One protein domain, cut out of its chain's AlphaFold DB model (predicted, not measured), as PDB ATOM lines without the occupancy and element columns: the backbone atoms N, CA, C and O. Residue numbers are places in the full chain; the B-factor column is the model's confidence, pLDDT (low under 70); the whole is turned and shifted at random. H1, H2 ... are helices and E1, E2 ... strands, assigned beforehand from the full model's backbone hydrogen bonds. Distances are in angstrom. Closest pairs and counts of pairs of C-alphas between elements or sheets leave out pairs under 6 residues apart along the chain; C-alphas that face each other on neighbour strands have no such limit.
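AT A GLANCE: This is residues 252 to 384 of the 460 residues of the protein "RNA polymerase sigma-54 factor" of Muribaculaceae bacterium Isolate-037 (Harlan) (UniProt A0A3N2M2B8). One long helix, H2, makes the axis of a rod; round its last part the hairpins E1-E2 and E4-E5 and the short helices H3, H4, H5 and H6 gather into a head, and from that head E3 and H1 run out beside H2 toward its other end. Residues 285 to 295, of which 293 to 295 belong to H2, stick out at the far tip. The printed part has 133 residues with six named helices and five named strands, in the order E1 E2 E3 H1 H2 H3 H4 H5 E4 E5 H6; the class is mixed, and each hairpin is an antiparallel sheet of two strands. The whole is only just loose, close to extended, with a radius of gyration of the C-alphas of 21.2 A and spans of 70 by 29 by 23 A.

HOW THE PARTS SIT: E1, residues 252 to 256, and E2, residues 259 to 264, form an antiparallel hairpin, with N 252 and O 263 within hydrogen-bond range at 2.8 A. E3, residues 270 to 273, pairs with no named strand. H1, residues 275 to 286, touches H2, residues 293 to 330, with residues 277 to 281 alone; the closest C-alphas are those of Phe 277 and Tyr 303, 6.5 A, at a steep tilt of 67 degrees, only just short of about perpendicular, opposite ways. H2 is the hub, touching three helices. The closest C-alphas of E2 and H2 are those of Val 262 and Ile 321, 6.6 A; those of E3 and H2 are Leu 271 and Ile 310, 6.7 A. H3, residues 332 to 337, is close to H2 but not clearly touching, Phe 335 and Met 328 having the closest C-alphas, 7.2 A. H4, residues 348 to 355, touches H2 about perpendicular at 73 degrees, closest at C-alphas 351 and 326, 6.2 A. H5, residues 359 to 366, touches H2 at 82 degrees, also about perpendicular, closest at C-alphas 365 and 320, 6.2 A. E4, residues 370 to 373, and E5, residues 376 to 379, form the second antiparallel hairpin, with N 371 and O 378 2.8 A apart, within hydrogen-bond range. The closest C-alphas of E1 and E4 are those of Val 252 and Ala 372, 4.7 A. H6, residues 380 to 383, is close to H5 but not clearly touching, closest at C-alphas 380 and 366, 5.3 A. Every O i to N i+4 pair is within hydrogen-bond range in H1 to H5; H6 is too short for one.

IN THESE COORDINATES: E1 begins at C-alpha 252, (31.452, -30.153, -3.595). E2 is 16.8 A long and H1 16.2 A. H2 runs 54.8 A, from C-alpha 293 at (34.136, 17.128, 2.126) to C-alpha 330 at (32.273, -32.687, -20.616). H6 ends at C-alpha 383, (40.416, -33.388, -15.311).

THE WHOLE: The two C-alphas farthest apart, those of Lys 291 and Tyr 341, are 69.6 A apart. The printed part has no cut and no long link. Its mean pLDDT is 81.7; residues 266 to 267, 283 to 296 and 340 to 341 are under 70.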
ATOM      1  N   VAL A 252      32.052 -28.860  -3.930       90.62
ATOM      2  CA  VAL A 252      31.452 -30.153  -3.595       90.62
ATOM      3  C   VAL A 252      30.495 -30.530  -4.712       90.62
ATOM      4  O   VAL A 252      29.660 -29.722  -5.122       90.62
ATOM      5  N   ILE A 253      30.636 -31.751  -5.218       89.69
ATOM      6  CA  ILE A 253      29.697 -32.352  -6.158       89.69
ATOM      7  C   ILE A 253      28.804 -33.322  -5.401       89.69
ATOM      8  O   ILE A 253      29.288 -34.247  -4.746       89.69
ATOM      9  N   SER A 254      27.503 -33.144  -5.573       86.25
ATOM     10  CA  SER A 254      26.469 -34.060  -5.111       86.25
ATOM     11  C   SER A 254      25.759 -34.692  -6.304       86.25
ATOM     12  O   SER A 254      25.574 -34.065  -7.350       86.25
ATOM     13  N   THR A 255      25.362 -35.949  -6.136       83.38
ATOM     14  CA  THR A 255      24.560 -36.679  -7.119       83.38
ATOM     15  C   THR A 255      23.237 -37.045  -6.467       83.38
ATOM     16  O   THR A 255      23.200 -37.922  -5.608       83.38
ATOM     17  N   GLU A 256      22.158 -36.391  -6.885       80.94
ATOM     18  CA  GLU A 256      20.791 -36.695  -6.449       80.94
ATOM     19  C   GLU A 256      19.996 -37.183  -7.663       80.94
ATOM     20  O   GLU A 256      19.966 -36.510  -8.690       80.94
ATOM     21  N   ASP A 257      19.416 -38.384  -7.595       72.38
ATOM     22  CA  ASP A 257      18.595 -38.981  -8.666       72.38
ATOM     23  C   ASP A 257      19.245 -39.002 -10.070       72.38
ATOM     24  O   ASP A 257      18.577 -38.929 -11.101       72.38
ATOM     25  N   GLY A 258      20.577 -39.112 -10.128       71.94
ATOM     26  CA  GLY A 258      21.333 -39.083 -11.386       71.94
ATOM     27  C   GLY A 258      21.507 -37.680 -11.981       71.94
ATOM     28  O   GLY A 258      21.976 -37.549 -13.112       71.94
ATOM     29  N   ILE A 259      21.168 -36.630 -11.234       81.06
ATOM     30  CA  ILE A 259      21.458 -35.237 -11.563       81.06
ATOM     31  C   ILE A 259      22.688 -34.813 -10.763       81.06
ATOM     32  O   ILE A 259      22.725 -34.898  -9.537       81.06
ATOM     33  N   LEU A 260      23.717 -34.366 -11.480       83.50
ATOM     34  CA  LEU A 260      24.938 -33.847 -10.881       83.50
ATOM     35  C   LEU A 260      24.750 -32.360 -10.548       83.50
ATOM     36  O   LEU A 260      24.527 -31.550 -11.451       83.50
ATOM     37  N   SER A 261      24.874 -32.001  -9.274       86.75
ATOM     38  CA  SER A 261      24.865 -30.619  -8.791       86.75
ATOM     39  C   SER A 261      26.223 -30.248  -8.197       86.75
ATOM     40  O   SER A 261      26.955 -31.100  -7.694       86.75
ATOM     41  N   VAL A 262      26.593 -28.970  -8.304       88.88
ATOM     42  CA  VAL A 262      27.832 -28.430  -7.735       88.88
ATOM     43  C   VAL A 262      27.506 -27.282  -6.798       88.88
ATOM     44  O   VAL A 262      26.753 -26.374  -7.152       88.88
ATOM     45  N   ALA A 263      28.107 -27.317  -5.617       88.50
ATOM     46  CA  ALA A 263      28.052 -26.255  -4.628       88.50
ATOM     47  C   ALA A 263      29.471 -25.807  -4.263       88.50
ATOM     48  O   ALA A 263      30.437 -26.565  -4.374       88.50
ATOM     49  N   THR A 264      29.604 -24.559  -3.829       84.94
ATOM     50  CA  THR A 264      30.846 -24.069  -3.222       84.94
ATOM     51  C   THR A 264      30.849 -24.450  -1.752       84.94
ATOM     52  O   THR A 264      29.866 -24.214  -1.053       84.94
ATOM     53  N   ASN A 265      31.956 -25.009  -1.282       78.81
ATOM     54  CA  ASN A 265      32.190 -25.254   0.133       78.81
ATOM     55  C   ASN A 265      32.681 -23.952   0.778       78.81
ATOM     56  O   ASN A 265      33.869 -23.782   1.044       78.81
ATOM     57  N   ASN A 266      31.784 -22.976   0.907       66.81
ATOM     58  CA  ASN A 266      32.122 -21.693   1.506       66.81
ATOM     59  C   ASN A 266      31.975 -21.800   3.025       66.81
ATOM     60  O   ASN A 266      30.867 -21.936   3.530       66.81
ATOM     61  N   ARG A 267      33.093 -21.680   3.741       68.25
ATOM     62  CA  ARG A 267      33.110 -21.371   5.182       68.25
ATOM     63  C   ARG A 267      33.095 -19.865   5.454       68.25
ATOM     64  O   ARG A 267      33.178 -19.430   6.593       68.25
ATOM     65  N   ILE A 268      33.024 -19.070   4.388       72.69
ATOM     66  CA  ILE A 268      33.001 -17.616   4.462       72.69
ATOM     67  C   ILE A 268      31.599 -17.186   4.893       72.69
ATOM     68  O   ILE A 268      30.640 -17.587   4.224       72.69
ATOM     69  N   PRO A 269      31.474 -16.365   5.947       74.81
ATOM     70  CA  PRO A 269      30.186 -15.831   6.362       74.81
ATOM     71  C   PRO A 269      29.535 -15.005   5.250       74.81
ATOM     72  O   PRO A 269      30.213 -14.413   4.403       74.81
ATOM     73  N   GLU A 270      28.206 -14.916   5.260       79.56
ATOM     74  CA  GLU A 270      27.524 -13.965   4.390       79.56
ATOM     75  C   GLU A 270      27.925 -12.533   4.774       79.56
ATOM     76  O   GLU A 270      27.819 -12.125   5.925       79.56
ATOM     77  N   LEU A 271      28.412 -11.758   3.804       84.19
ATOM     78  CA  LEU A 271      28.848 -10.380   4.027       84.19
ATOM     79  C   LEU A 271      27.770  -9.400   3.563       84.19
ATOM     80  O   LEU A 271      27.291  -9.474   2.423       84.19
ATOM     81  N   ALA A 272      27.452  -8.434   4.419       84.94
ATOM     82  CA  ALA A 272      26.601  -7.295   4.109       84.94
ATOM     83  C   ALA A 272      27.332  -5.974   4.366       84.94
ATOM     84  O   ALA A 272      28.419  -5.920   4.936       84.94
ATOM     85  N   ILE A 273      26.734  -4.893   3.871       85.81
ATOM     86  CA  ILE A 273      27.201  -3.541   4.158       85.81
ATOM     87  C   ILE A 273      26.441  -3.043   5.385       85.81
ATOM     88  O   ILE A 273      25.208  -3.108   5.387       85.81
ATOM     89  N   ASP A 274      27.164  -2.501   6.365       84.31
ATOM     90  CA  ASP A 274      26.585  -1.921   7.579       84.31
ATOM     91  C   ASP A 274      25.523  -0.863   7.221       84.31
ATOM     92  O   ASP A 274      25.708   0.017   6.359       84.31
ATOM     93  N   ARG A 275      24.379  -0.949   7.908       78.94
ATOM     94  CA  ARG A 275      23.225  -0.066   7.703       78.94
ATOM     95  C   ARG A 275      23.591   1.408   7.873       78.94
ATOM     96  O   ARG A 275      23.165   2.213   7.045       78.94
ATOM     97  N   SER A 276      24.448   1.743   8.834       78.94
ATOM     98  CA  SER A 276      24.915   3.100   9.149       78.94
ATOM     99  C   SER A 276      25.614   3.763   7.958       78.94
ATOM    100  O   SER A 276      25.395   4.939   7.662       78.94
ATOM    101  N   PHE A 277      26.429   2.997   7.225       77.56
ATOM    102  CA  PHE A 277      27.100   3.479   6.016       77.56
ATOM    103  C   PHE A 277      26.125   3.580   4.840       77.56
ATOM    104  O   PHE A 277      26.191   4.538   4.065       77.56
ATOM    105  N   SER A 278      25.194   2.629   4.716       76.44
ATOM    106  CA  SER A 278      24.180   2.640   3.655       76.44
ATOM    107  C   SER A 278      23.213   3.829   3.769       76.44
ATOM    108  O   SER A 278      22.873   4.457   2.763       76.44
ATOM    109  N   GLU A 279      22.817   4.184   4.993       76.62
ATOM    110  CA  GLU A 279      21.940   5.313   5.300       76.62
ATOM    111  C   GLU A 279      22.668   6.638   5.083       76.62
ATOM    112  O   GLU A 279      22.148   7.502   4.381       76.62
ATOM    113  N   ALA A 280      23.918   6.759   5.547       75.75
ATOM    114  CA  ALA A 280      24.732   7.951   5.323       75.75
ATOM    115  C   ALA A 280      24.923   8.265   3.825       75.75
ATOM    116  O   ALA A 280      24.873   9.428   3.420       75.75
ATOM    117  N   VAL A 281      25.117   7.247   2.978       75.56
ATOM    118  CA  VAL A 281      25.221   7.434   1.518       75.56
ATOM    119  C   VAL A 281      23.879   7.832   0.901       75.56
ATOM    120  O   VAL A 281      23.840   8.771   0.106       75.56
ATOM    121  N   ARG A 282      22.769   7.200   1.303       74.50
ATOM    122  CA  ARG A 282      21.421   7.560   0.824       74.50
ATOM    123  C   ARG A 282      21.016   8.982   1.221       74.50
ATOM    124  O   ARG A 282      20.469   9.718   0.401       74.50
ATOM    125  N   GLU A 283      21.322   9.401   2.447       69.62
ATOM    126  CA  GLU A 283      21.095  10.773   2.916       69.62
ATOM    127  C   GLU A 283      21.919  11.787   2.108       69.62
ATOM    128  O   GLU A 283      21.406  12.835   1.716       69.62
ATOM    129  N   MET A 284      23.165  11.448   1.759       64.38
ATOM    130  CA  MET A 284      24.011  12.279   0.894       64.38
ATOM    131  C   MET A 284      23.502  12.374  -0.558       64.38
ATOM    132  O   MET A 284      23.647  13.433  -1.173       64.38
ATOM    133  N   GLU A 285      22.901  11.310  -1.103       64.88
ATOM    134  CA  GLU A 285      22.303  11.291  -2.451       64.88
ATOM    135  C   GLU A 285      20.946  12.019  -2.523       64.88
ATOM    136  O   GLU A 285      20.603  12.575  -3.568       64.88
ATOM    137  N   SER A 286      20.190  12.061  -1.418       62.12
ATOM    138  CA  SER A 286      18.816  12.599  -1.364       62.12
ATOM    139  C   SER A 286      18.687  14.118  -1.144       62.12
ATOM    140  O   SER A 286      17.629  14.676  -1.438       62.12
ATOM    141  N   GLY A 287      19.754  14.823  -0.748       58.03
ATOM    142  CA  GLY A 287      19.846  16.286  -0.872       58.03
ATOM    143  C   GLY A 287      20.115  17.084   0.414       58.03
ATOM    144  O   GLY A 287      19.650  16.769   1.498       58.03
ATOM    145  N   GLU A 288      20.846  18.192   0.223       50.59
ATOM    146  CA  GLU A 288      21.103  19.305   1.160       50.59
ATOM    147  C   GLU A 288      22.046  19.088   2.362       50.59
ATOM    148  O   GLU A 288      21.680  19.349   3.502       50.59
ATOM    149  N   ARG A 289      23.342  18.814   2.121       51.00
ATOM    150  CA  ARG A 289      24.444  19.424   2.918       51.00
ATOM    151  C   ARG A 289      25.826  19.238   2.282       51.00
ATOM    152  O   ARG A 289      26.568  18.303   2.545       51.00
ATOM    153  N   ARG A 290      26.246  20.238   1.501       54.38
ATOM    154  CA  ARG A 290      27.591  20.368   0.893       54.38
ATOM    155  C   ARG A 290      28.718  20.736   1.887       54.38
ATOM    156  O   ARG A 290      29.654  21.443   1.514       54.38
ATOM    157  N   LYS A 291      28.662  20.313   3.156       53.81
ATOM    158  CA  LYS A 291      29.657  20.714   4.175       53.81
ATOM    159  C   LYS A 291      30.097  19.569   5.097       53.81
ATOM    160  O   LYS A 291      29.795  19.594   6.278       53.81
ATOM    161  N   ALA A 292      30.884  18.635   4.551       51.91
ATOM    162  CA  ALA A 292      31.941  17.892   5.261       51.91
ATOM    163  C   ALA A 292      32.830  17.096   4.269       51.91
ATOM    164  O   ALA A 292      32.954  15.884   4.390       51.91
ATOM    165  N   LYS A 293      33.448  17.766   3.279       58.09
ATOM    166  CA  LYS A 293      34.136  17.128   2.126       58.09
ATOM    167  C   LYS A 293      35.029  15.918   2.464       58.09
ATOM    168  O   LYS A 293      34.935  14.908   1.789       58.09
ATOM    169  N   ARG A 294      35.856  15.982   3.516       56.12
ATOM    170  CA  ARG A 294      36.797  14.889   3.844       56.12
ATOM    171  C   ARG A 294      36.150  13.685   4.540       56.12
ATOM    172  O   ARG A 294      36.541  12.560   4.266       56.12
ATOM    173  N   GLY A 295      35.167  13.907   5.415       62.38
ATOM    174  CA  GLY A 295      34.445  12.814   6.083       62.38
ATOM    175  C   GLY A 295      33.494  12.087   5.129       62.38
ATOM    176  O   GLY A 295      33.421  10.865   5.143       62.38
ATOM    177  N   SER A 296      32.840  12.829   4.228       68.56
ATOM    178  CA  SER A 296      31.948  12.264   3.209       68.56
ATOM    179  C   SER A 296      32.690  11.459   2.140       68.56
ATOM    180  O   SER A 296      32.190  10.435   1.682       68.56
ATOM    181  N   GLU A 297      33.895  11.889   1.750       75.38
ATOM    182  CA  GLU A 297      34.745  11.144   0.808       75.38
ATOM    183  C   GLU A 297      35.222   9.819   1.423       75.38
ATOM    184  O   GLU A 297      35.236   8.798   0.743       75.38
ATOM    185  N   PHE A 298      35.526   9.797   2.726       79.06
ATOM    186  CA  PHE A 298      35.910   8.571   3.427       79.06
ATOM    187  C   PHE A 298      34.756   7.558   3.508       79.06
ATOM    188  O   PHE A 298      34.940   6.397   3.151       79.06
ATOM    189  N   ILE A 299      33.558   8.002   3.910       81.38
ATOM    190  CA  ILE A 299      32.363   7.141   4.011       81.38
ATOM    191  C   ILE A 299      31.985   6.568   2.640       81.38
ATOM    192  O   ILE A 299      31.742   5.371   2.511       81.38
ATOM    193  N   THR A 300      31.987   7.404   1.597       80.75
ATOM    194  CA  THR A 300      31.656   6.952   0.236       80.75
ATOM    195  C   THR A 300      32.732   6.039  -0.355       80.75
ATOM    196  O   THR A 300      32.379   5.092  -1.054       80.75
ATOM    197  N   SER A 301      34.020   6.257  -0.062       83.00
ATOM    198  CA  SER A 301      35.090   5.329  -0.466       83.00
ATOM    199  C   SER A 301      34.901   3.963   0.187       83.00
ATOM    200  O   SER A 301      34.762   2.980  -0.529       83.00
ATOM    201  N   ARG A 302      34.788   3.903   1.522       84.62
ATOM    202  CA  ARG A 302      34.651   2.637   2.265       84.62
ATOM    203  C   ARG A 302      33.401   1.848   1.881       84.62
ATOM    204  O   ARG A 302      33.478   0.631   1.726       84.62
ATOM    205  N   TYR A 303      32.289   2.543   1.635       86.31
ATOM    206  CA  TYR A 303      31.062   1.939   1.111       86.31
ATOM    207  C   TYR A 303      31.263   1.319  -0.280       86.31
ATOM    208  O   TYR A 303      30.846   0.186  -0.521       86.31
ATOM    209  N   ASN A 304      31.899   2.044  -1.208       84.56
ATOM    210  CA  ASN A 304      32.168   1.515  -2.545       84.56
ATOM    211  C   ASN A 304      33.163   0.347  -2.492       84.56
ATOM    212  O   ASN A 304      32.924  -0.658  -3.154       84.56
ATOM    213  N   ASP A 305      34.205   0.440  -1.663       85.62
ATOM    214  CA  ASP A 305      35.200  -0.618  -1.476       85.62
ATOM    215  C   ASP A 305      34.560  -1.904  -0.921       85.62
ATOM    216  O   ASP A 305      34.824  -2.989  -1.446       85.62
ATOM    217  N   ALA A 306      33.666  -1.784   0.073       86.06
ATOM    218  CA  ALA A 306      32.890  -2.895   0.634       86.06
ATOM    219  C   ALA A 306      31.953  -3.521  -0.409       86.06
ATOM    220  O   ALA A 306      31.957  -4.736  -0.620       86.06
ATOM    221  N   ARG A 307      31.178  -2.691  -1.121       87.19
ATOM    222  CA  ARG A 307      30.262  -3.153  -2.174       87.19
ATOM    223  C   ARG A 307      31.007  -3.886  -3.285       87.19
ATOM    224  O   ARG A 307      30.548  -4.926  -3.761       87.19
ATOM    225  N   ASP A 308      32.134  -3.333  -3.717       87.00
ATOM    226  CA  ASP A 308      32.944  -3.912  -4.778       87.00
ATOM    227  C   ASP A 308      33.594  -5.221  -4.313       87.00
ATOM    228  O   ASP A 308      33.624  -6.175  -5.086       87.00
ATOM    229  N   PHE A 309      34.033  -5.316  -3.053       87.69
ATOM    230  CA  PHE A 309      34.546  -6.561  -2.477       87.69
ATOM    231  C   PHE A 309      33.490  -7.672  -2.453       87.69
ATOM    232  O   PHE A 309      33.736  -8.752  -2.990       87.69
ATOM    233  N   ILE A 310      32.284  -7.392  -1.942       88.00
ATOM    234  CA  ILE A 310      31.165  -8.354  -1.925       88.00
ATOM    235  C   ILE A 310      30.824  -8.807  -3.350       88.00
ATOM    236  O   ILE A 310      30.618  -9.994  -3.613       88.00
ATOM    237  N   LYS A 311      30.798  -7.870  -4.303       88.81
ATOM    238  CA  LYS A 311      30.549  -8.182  -5.713       88.81
ATOM    239  C   LYS A 311      31.628  -9.098  -6.293       88.81
ATOM    240  O   LYS A 311      31.298 -10.050  -6.993       88.81
ATOM    241  N   ILE A 312      32.897  -8.818  -6.005       89.25
ATOM    242  CA  ILE A 312      34.038  -9.620  -6.455       89.25
ATOM    243  C   ILE A 312      33.980 -11.037  -5.860       89.25
ATOM    244  O   ILE A 312      34.220 -12.005  -6.583       89.25
ATOM    245  N   LEU A 313      33.609 -11.171  -4.582       87.62
ATOM    246  CA  LEU A 313      33.451 -12.462  -3.910       87.62
ATOM    247  C   LEU A 313      32.350 -13.312  -4.565       87.62
ATOM    248  O   LEU A 313      32.582 -14.470  -4.911       87.62
ATOM    249  N   ARG A 314      31.179 -12.713  -4.824       88.38
ATOM    250  CA  ARG A 314      30.078 -13.379  -5.544       88.38
ATOM    251  C   ARG A 314      30.484 -13.772  -6.961       88.38
ATOM    252  O   ARG A 314      30.274 -14.909  -7.370       88.38
ATOM    253  N   GLN A 315      31.150 -12.871  -7.683       89.25
ATOM    254  CA  GLN A 315      31.640 -13.147  -9.033       89.25
ATOM    255  C   GLN A 315      32.639 -14.315  -9.050       89.25
ATOM    256  O   GLN A 315      32.605 -15.136  -9.968       89.25
ATOM    257  N   ARG A 316      33.518 -14.427  -8.045       90.44
ATOM    258  CA  ARG A 316      34.425 -15.576  -7.887       90.44
ATOM    259  C   ARG A 316      33.629 -16.870  -7.741       90.44
ATOM    260  O   ARG A 316      33.911 -17.827  -8.458       90.44
ATOM    261  N   GLN A 317      32.639 -16.889  -6.850       88.75
ATOM    262  CA  GLN A 317      31.806 -18.065  -6.597       88.75
ATOM    263  C   GLN A 317      31.065 -18.519  -7.862       88.75
ATOM    264  O   GLN A 317      31.165 -19.680  -8.260       88.75
ATOM    265  N   GLU A 318      30.407 -17.587  -8.555       90.62
ATOM    266  CA  GLU A 318      29.731 -17.850  -9.829       90.62
ATOM    267  C   GLU A 318      30.699 -18.378 -10.893       90.62
ATOM    268  O   GLU A 318      30.375 -19.320 -11.618       90.62
ATOM    269  N   THR A 319      31.907 -17.811 -10.974       90.94
ATOM    270  CA  THR A 319      32.938 -18.249 -11.925       90.94
ATOM    271  C   THR A 319      33.365 -19.690 -11.646       90.94
ATOM    272  O   THR A 319      33.408 -20.496 -12.575       90.94
ATOM    273  N   LEU A 320      33.631 -20.047 -10.384       89.88
ATOM    274  CA  LEU A 320      34.015 -21.409  -9.995       89.88
ATOM    275  C   LEU A 320      32.906 -22.422 -10.301       89.88
ATOM    276  O   LEU A 320      33.176 -23.460 -10.907       89.88
ATOM    277  N   ILE A 321      31.657 -22.095  -9.959       91.00
ATOM    278  CA  ILE A 321      30.486 -22.931 -10.260       91.00
ATOM    279  C   ILE A 321      30.318 -23.101 -11.771       91.00
ATOM    280  O   ILE A 321      30.101 -24.216 -12.247       91.00
ATOM    281  N   THR A 322      30.454 -22.024 -12.547       91.94
ATOM    282  CA  THR A 322      30.293 -22.045 -14.009       91.94
ATOM    283  C   THR A 322      31.366 -22.904 -14.674       91.94
ATOM    284  O   THR A 322      31.049 -23.755 -15.510       91.94
ATOM    285  N   VAL A 323      32.630 -22.728 -14.275       92.50
ATOM    286  CA  VAL A 323      33.753 -23.539 -14.762       92.50
ATOM    287  C   VAL A 323      33.542 -25.004 -14.395       92.50
ATOM    288  O   VAL A 323      33.643 -25.865 -15.267       92.50
ATOM    289  N   MET A 324      33.175 -25.303 -13.146       91.50
ATOM    290  CA  MET A 324      32.971 -26.685 -12.718       91.50
ATOM    291  C   MET A 324      31.774 -27.340 -13.408       91.50
ATOM    292  O   MET A 324      31.862 -28.484 -13.843       91.50
ATOM    293  N   THR A 325      30.686 -26.601 -13.613       91.62
ATOM    294  CA  THR A 325      29.521 -27.081 -14.365       91.62
ATOM    295  C   THR A 325      29.900 -27.436 -15.806       91.62
ATOM    296  O   THR A 325      29.431 -28.439 -16.342       91.62
ATOM    297  N   ALA A 326      30.768 -26.647 -16.450       91.56
ATOM    298  CA  ALA A 326      31.283 -26.972 -17.780       91.56
ATOM    299  C   ALA A 326      32.142 -28.249 -17.764       91.56
ATOM    300  O   ALA A 326      31.947 -29.121 -18.613       91.56
ATOM    301  N   ILE A 327      33.017 -28.406 -16.762       91.06
ATOM    302  CA  ILE A 327      33.817 -29.626 -16.564       91.06
ATOM    303  C   ILE A 327      32.909 -30.846 -16.389       91.06
ATOM    304  O   ILE A 327      33.092 -31.849 -17.074       91.06
ATOM    305  N   MET A 328      31.890 -30.756 -15.533       90.25
ATOM    306  CA  MET A 328      30.938 -31.842 -15.273       90.25
ATOM    307  C   MET A 328      30.158 -32.246 -16.523       90.25
ATOM    308  O   MET A 328      29.911 -33.431 -16.729       90.25
ATOM    309  N   LYS A 329      29.811 -31.289 -17.391       89.56
ATOM    310  CA  LYS A 329      29.145 -31.578 -18.670       89.56
ATOM    311  C   LYS A 329      30.044 -32.365 -19.623       89.56
ATOM    312  O   LYS A 329      29.584 -33.333 -20.222       89.56
ATOM    313  N   ILE A 330      31.312 -31.975 -19.758       88.00
ATOM    314  CA  ILE A 330      32.273 -32.687 -20.616       88.00
ATOM    315  C   ILE A 330      32.570 -34.079 -20.036       88.00
ATOM    316  O   ILE A 330      32.530 -35.080 -20.753       88.00
ATOM    317  N   GLN A 331      32.800 -34.146 -18.723       87.31
ATOM    318  CA  GLN A 331      33.195 -35.346 -17.980       87.31
ATOM    319  C   GLN A 331      32.016 -36.134 -17.400       87.31
ATOM    320  O   GLN A 331      32.191 -36.907 -16.460       87.31
ATOM    321  N   HIS A 332      30.813 -35.968 -17.948       86.50
ATOM    322  CA  HIS A 332      29.603 -36.576 -17.394       86.50
ATOM    323  C   HIS A 332      29.734 -38.098 -17.218       86.50
ATOM    324  O   HIS A 332      29.301 -38.660 -16.217       86.50
ATOM    325  N   GLU A 333      30.372 -38.777 -18.174       83.25
ATOM    326  CA  GLU A 333      30.579 -40.227 -18.111       83.25
ATOM    327  C   GLU A 333      31.479 -40.645 -16.939       83.25
ATOM    328  O   GLU A 333      31.165 -41.617 -16.256       83.25
ATOM    329  N   TYR A 334      32.538 -39.884 -16.654       85.12
ATOM    330  CA  TYR A 334      33.412 -40.121 -15.502       85.12
ATOM    331  C   TYR A 334      32.651 -39.951 -14.182       85.12
ATOM    332  O   TYR A 334      32.697 -40.835 -13.333       85.12
ATOM    333  N   PHE A 335      31.888 -38.863 -14.024       84.75
ATOM    334  CA  PHE A 335      31.136 -38.617 -12.788       84.75
ATOM    335  C   PHE A 335      29.995 -39.622 -12.550       84.75
ATOM    336  O   PHE A 335      29.606 -39.834 -11.406       84.75
ATOM    337  N   MET A 336      29.487 -40.273 -13.601       83.62
ATOM    338  CA  MET A 336      28.479 -41.336 -13.478       83.62
ATOM    339  C   MET A 336      29.081 -42.718 -13.206       83.62
ATOM    340  O   MET A 336      28.504 -43.504 -12.462       83.62
ATOM    341  N   THR A 337      30.211 -43.043 -13.839       77.00
ATOM    342  CA  THR A 337      30.801 -44.395 -13.796       77.00
ATOM    343  C   THR A 337      31.902 -44.554 -12.756       77.00
ATOM    344  O   THR A 337      32.225 -45.685 -12.409       77.00
ATOM    345  N   GLN A 338      32.473 -43.444 -12.273       76.19
ATOM    346  CA  GLN A 338      33.627 -43.383 -11.363       76.19
ATOM    347  C   GLN A 338      34.922 -43.969 -11.955       76.19
ATOM    348  O   GLN A 338      35.933 -44.090 -11.268       76.19
ATOM    349  N   ASP A 339      34.911 -44.312 -13.242       72.88
ATOM    350  CA  ASP A 339      36.024 -44.962 -13.917       72.88
ATOM    351  C   ASP A 339      36.975 -43.916 -14.514       72.88
ATOM    352  O   ASP A 339      36.651 -43.240 -15.495       72.88
ATOM    353  N   VAL A 340      38.177 -43.809 -13.938       69.94
ATOM    354  CA  VAL A 340      39.253 -42.901 -14.380       69.94
ATOM    355  C   VAL A 340      39.594 -43.091 -15.860       69.94
ATOM    356  O   VAL A 340      39.980 -42.135 -16.535       69.94
ATOM    357  N   TYR A 341      39.400 -44.289 -16.407       67.25
ATOM    358  CA  TYR A 341      39.702 -44.586 -17.805       67.25
ATOM    359  C   TYR A 341      38.656 -44.049 -18.789       67.25
ATOM    360  O   TYR A 341      38.923 -43.961 -19.990       67.25
ATOM    361  N   ARG A 342      37.485 -43.638 -18.291       74.88
ATOM    362  CA  ARG A 342      36.421 -42.989 -19.075       74.88
ATOM    363  C   ARG A 342      36.495 -41.465 -19.058       74.88
ATOM    364  O   ARG A 342      35.636 -40.803 -19.643       74.88
ATOM    365  N   LEU A 343      37.516 -40.901 -18.416       79.56
ATOM    366  CA  LEU A 343      37.780 -39.469 -18.433       79.56
ATOM    367  C   LEU A 343      38.075 -39.015 -19.868       79.56
ATOM    368  O   LEU A 343      39.005 -39.500 -20.519       79.56
ATOM    369  N   LYS A 344      37.273 -38.083 -20.376       79.19
ATOM    370  CA  LYS A 344      37.471 -37.518 -21.711       79.19
ATOM    371  C   LYS A 344      38.623 -36.512 -21.648       79.19
ATOM    372  O   LYS A 344      38.733 -35.778 -20.675       79.19
ATOM    373  N   PRO A 345      39.515 -36.442 -22.637       78.44
ATOM    374  CA  PRO A 345      40.510 -35.381 -22.675       78.44
ATOM    375  C   PRO A 345      39.787 -34.051 -22.879       78.44
ATOM    376  O   PRO A 345      38.875 -33.951 -23.702       78.44
ATOM    377  N   MET A 346      40.178 -33.041 -22.112       83.44
ATOM    378  CA  MET A 346      39.659 -31.687 -22.256       83.44
ATOM    379  C   MET A 346      40.775 -30.679 -22.008       83.44
ATOM    380  O   MET A 346      41.645 -30.884 -21.154       83.44
ATOM    381  N   MET A 347      40.713 -29.573 -22.738       84.75
ATOM    382  CA  MET A 347      41.638 -28.455 -22.639       84.75
ATOM    383  C   MET A 347      40.946 -27.234 -22.035       84.75
ATOM    384  O   MET A 347      39.732 -27.061 -22.117       84.75
ATOM    385  N   ILE A 348      41.739 -26.310 -21.489       87.06
ATOM    386  CA  ILE A 348      41.228 -25.023 -20.982       87.06
ATOM    387  C   ILE A 348      40.500 -24.242 -22.098       87.06
ATOM    388  O   ILE A 348      39.510 -23.561 -21.832       87.06
ATOM    389  N   LYS A 349      40.942 -24.392 -23.358       86.56
ATOM    390  CA  LYS A 349      40.287 -23.812 -24.546       86.56
ATOM    391  C   LYS A 349      38.835 -24.281 -24.707       86.56
ATOM    392  O   LYS A 349      37.985 -23.464 -25.047       86.56
ATOM    393  N   ASP A 350      38.540 -25.543 -24.404       87.25
ATOM    394  CA  ASP A 350      37.195 -26.112 -24.567       87.25
ATOM    395  C   ASP A 350      36.218 -25.498 -23.558       87.25
ATOM    396  O   ASP A 350      35.102 -25.106 -23.903       87.25
ATOM    397  N   ILE A 351      36.673 -25.311 -22.317       88.81
ATOM    398  CA  ILE A 351      35.888 -24.635 -21.275       88.81
ATOM    399  C   ILE A 351      35.700 -23.157 -21.609       88.81
ATOM    400  O   ILE A 351      34.608 -22.624 -21.416       88.81
ATOM    401  N   SER A 352      36.734 -22.494 -22.131       90.56
ATOM    402  CA  SER A 352      36.649 -21.097 -22.575       90.56
ATOM    403  C   SER A 352      35.592 -20.930 -23.666       90.56
ATOM    404  O   SER A 352      34.738 -20.054 -23.553       90.56
ATOM    405  N   ALA A 353      35.555 -21.834 -24.649       89.12
ATOM    406  CA  ALA A 353      34.542 -21.825 -25.701       89.12
ATOM    407  C   ALA A 353      33.114 -22.050 -25.166       89.12
ATOM    408  O   ALA A 353      32.170 -21.453 -25.676       89.12
ATOM    409  N   MET A 354      32.944 -22.880 -24.130       88.62
ATOM    410  CA  MET A 354      31.632 -23.152 -23.527       88.62
ATOM    411  C   MET A 354      31.137 -22.049 -22.585       88.62
ATOM    412  O   MET A 354      29.935 -21.810 -22.503       88.62
ATOM    413  N   THR A 355      32.044 -21.427 -21.832       88.38
ATOM    414  CA  THR A 355      31.704 -20.469 -20.766       88.38
ATOM    415  C   THR A 355      31.835 -19.012 -21.204       88.38
ATOM    416  O   THR A 355      31.270 -18.134 -20.559       88.38
ATOM    417  N   GLY A 356      32.571 -18.735 -22.285       87.81
ATOM    418  CA  GLY A 356      32.901 -17.379 -22.730       87.81
ATOM    419  C   GLY A 356      33.925 -16.663 -21.841       87.81
ATOM    420  O   GLY A 356      34.151 -15.469 -22.021       87.81
ATOM    421  N   LEU A 357      34.530 -17.365 -20.877       88.56
ATOM    422  CA  LEU A 357      35.542 -16.816 -19.976       88.56
ATOM    423  C   LEU A 357      36.933 -16.847 -20.615       88.56
ATOM    424  O   LEU A 357      37.272 -17.772 -21.358       88.56
ATOM    425  N   ASP A 358      37.772 -15.876 -20.258       88.69
ATOM    426  CA  ASP A 358      39.162 -15.832 -20.705       88.69
ATOM    427  C   ASP A 358      39.964 -17.041 -20.199       88.69
ATOM    428  O   ASP A 358      39.846 -17.470 -19.048       88.69
ATOM    429  N   LEU A 359      40.888 -17.527 -21.031       86.56
ATOM    430  CA  LEU A 359      41.806 -18.630 -20.705       86.56
ATOM    431  C   LEU A 359      42.552 -18.409 -19.379       86.56
ATOM    432  O   LEU A 359      42.724 -19.339 -18.592       86.56
ATOM    433  N   SER A 360      42.965 -17.165 -19.116       85.94
ATOM    434  CA  SER A 360      43.668 -16.795 -17.881       85.94
ATOM    435  C   SER A 360      42.775 -16.901 -16.643       85.94
ATOM    436  O   SER A 360      43.265 -17.256 -15.576       85.94
ATOM    437  N   VAL A 361      41.476 -16.615 -16.775       87.25
ATOM    438  CA  VAL A 361      40.506 -16.725 -15.675       87.25
ATOM    439  C   VAL A 361      40.279 -18.196 -15.345       87.25
ATOM    440  O   VAL A 361      40.364 -18.576 -14.183       87.25
ATOM    441  N   ILE A 362      40.098 -19.047 -16.359       88.69
ATOM    442  CA  ILE A 362      39.886 -20.487 -16.150       88.69
ATOM    443  C   ILE A 362      41.137 -21.145 -15.565       88.69
ATOM    444  O   ILE A 362      41.026 -21.925 -14.628       88.69
ATOM    445  N   SER A 363      42.332 -20.808 -16.061       87.62
ATOM    446  CA  SER A 363      43.578 -21.365 -15.523       87.62
ATOM    447  C   SER A 363      43.785 -21.011 -14.046       87.62
ATOM    448  O   SER A 363      44.238 -21.856 -13.279       87.62
ATOM    449  N   ARG A 364      43.433 -19.790 -13.628       86.38
ATOM    450  CA  ARG A 364      43.503 -19.382 -12.216       86.38
ATOM    451  C   ARG A 364      42.415 -20.042 -11.372       86.38
ATOM    452  O   ARG A 364      42.698 -20.475 -10.265       86.38
ATOM    453  N   ALA A 365      41.211 -20.186 -11.925       86.81
ATOM    454  CA  ALA A 365      40.089 -20.861 -11.276       86.81
ATOM    455  C   ALA A 365      40.318 -22.368 -11.054       86.81
ATOM    456  O   ALA A 365      39.664 -22.954 -10.199       86.81
ATOM    457  N   THR A 366      41.204 -23.017 -11.816       86.81
ATOM    458  CA  THR A 366      41.468 -24.464 -11.703       86.81
ATOM    459  C   THR A 366      42.778 -24.793 -10.988       86.81
ATOM    460  O   THR A 366      42.933 -25.901 -10.471       86.81
ATOM    461  N   ASN A 367      43.727 -23.854 -10.934       85.06
ATOM    462  CA  ASN A 367      44.992 -24.027 -10.223       85.06
ATOM    463  C   ASN A 367      44.792 -23.957  -8.701       85.06
ATOM    464  O   ASN A 367      44.142 -23.048  -8.193       85.06
ATOM    465  N   ASN A 368      45.408 -24.895  -7.971       82.25
ATOM    466  CA  ASN A 368      45.340 -24.986  -6.505       82.25
ATOM    467  C   ASN A 368      43.904 -24.978  -5.957       82.25
ATOM    468  O   ASN A 368      43.628 -24.361  -4.929       82.25
ATOM    469  N   LYS A 369      42.984 -25.624  -6.677       87.88
ATOM    470  CA  LYS A 369      41.596 -25.812  -6.262       87.88
ATOM    471  C   LYS A 369      41.258 -27.287  -6.268       87.88
ATOM    472  O   LYS A 369      41.691 -28.034  -7.156       87.88
ATOM    473  N   TYR A 370      40.449 -27.677  -5.298       89.56
ATOM    474  CA  TYR A 370      40.041 -29.059  -5.107       89.56
ATOM    475  C   TYR A 370      38.526 -29.177  -5.146       89.56
ATOM    476  O   TYR A 370      37.800 -28.291  -4.696       89.56
ATOM    477  N   VAL A 371      38.059 -30.298  -5.686       90.31
ATOM    478  CA  VAL A 371      36.654 -30.675  -5.672       90.31
ATOM    479  C   VAL A 371      36.475 -31.965  -4.888       90.31
ATOM    480  O   VAL A 371      37.188 -32.943  -5.114       90.31
ATOM    481  N   ALA A 372      35.523 -31.962  -3.966       90.69
ATOM    482  CA  ALA A 372      35.041 -33.159  -3.307       90.69
ATOM    483  C   ALA A 372      33.961 -33.814  -4.159       90.69
ATOM    484  O   ALA A 372      32.963 -33.192  -4.523       90.69
ATOM    485  N   THR A 373      34.164 -35.086  -4.462       87.62
ATOM    486  CA  THR A 373      33.147 -35.986  -4.992       87.62
ATOM    487  C   THR A 373      32.758 -36.988  -3.901       87.62
ATOM    488  O   THR A 373      33.499 -37.155  -2.928       87.62
ATOM    489  N   PRO A 374      31.636 -37.717  -4.050       83.44
ATOM    490  CA  PRO A 374      31.212 -38.716  -3.063       83.44
ATOM    491  C   PRO A 374      32.236 -39.831  -2.774       83.44
ATOM    492  O   PRO A 374      32.096 -40.545  -1.787       83.44
ATOM    493  N   TRP A 375      33.251 -40.004  -3.627       83.25
ATOM    494  CA  TRP A 375      34.274 -41.049  -3.513       83.25
ATOM    495  C   TRP A 375      35.695 -40.515  -3.288       83.25
ATOM    496  O   TRP A 375      36.630 -41.310  -3.202       83.25
ATOM    497  N   GLY A 376      35.903 -39.198  -3.211       85.19
ATOM    498  CA  GLY A 376      37.231 -38.647  -2.943       85.19
ATOM    499  C   GLY A 376      37.388 -37.167  -3.268       85.19
ATOM    500  O   GLY A 376      36.501 -36.523  -3.820       85.19
ATOM    501  N   ILE A 377      38.555 -36.620  -2.931       87.88
ATOM    502  CA  ILE A 377      38.917 -35.228  -3.215       87.88
ATOM    503  C   ILE A 377      39.919 -35.215  -4.367       87.88
ATOM    504  O   ILE A 377      40.960 -35.867  -4.297       87.88
ATOM    505  N   PHE A 378      39.622 -34.455  -5.421       87.44
ATOM    506  CA  PHE A 378      40.453 -34.376  -6.621       87.44
ATOM    507  C   PHE A 378      40.852 -32.928  -6.921       87.44
ATOM    508  O   PHE A 378      40.013 -32.030  -6.826       87.44
ATOM    509  N   PRO A 379      42.108 -32.662  -7.323       89.19
ATOM    510  CA  PRO A 379      42.479 -31.347  -7.828       89.19
ATOM    511  C   PRO A 379      41.791 -31.099  -9.173       89.19
ATOM    512  O   PRO A 379      41.768 -31.983 -10.026       89.19
ATOM    513  N   LEU A 380      41.297 -29.885  -9.426       87.31
ATOM    514  CA  LEU A 380      40.625 -29.566 -10.697       87.31
ATOM    515  C   LEU A 380      41.519 -29.797 -11.924       87.31
ATOM    516  O   LEU A 380      41.025 -30.193 -12.979       87.31
ATOM    517  N   ARG A 381      42.840 -29.628 -11.785       84.06
ATOM    518  CA  ARG A 381      43.819 -29.939 -12.841       84.06
ATOM    519  C   ARG A 381      43.787 -31.396 -13.307       84.06
ATOM    520  O   ARG A 381      44.118 -31.644 -14.458       84.06
ATOM    521  N   PHE A 382      43.370 -32.338 -12.459       83.19
ATOM    522  CA  PHE A 382      43.290 -33.763 -12.802       83.19
ATOM    523  C   PHE A 382      42.412 -34.028 -14.033       83.19
ATOM    524  O   PHE A 382      42.705 -34.918 -14.831       83.19
ATOM    525  N   PHE A 383      41.356 -33.232 -14.206       83.81
ATOM    526  CA  PHE A 383      40.416 -33.388 -15.311       83.81
ATOM    527  C   PHE A 383      40.973 -32.898 -16.652       83.81
ATOM    528  O   PHE A 383      40.402 -33.222 -17.690       83.81
ATOM    529  N   PHE A 384      42.062 -32.126 -16.652       81.75
ATOM    530  CA  PHE A 384      42.669 -31.584 -17.863       81.75
ATOM    531  C   PHE A 384      43.808 -32.482 -18.345       81.75
ATOM    532  O   PHE A 384      44.584 -33.028 -17.557       81.75
TER     533      PHE A 384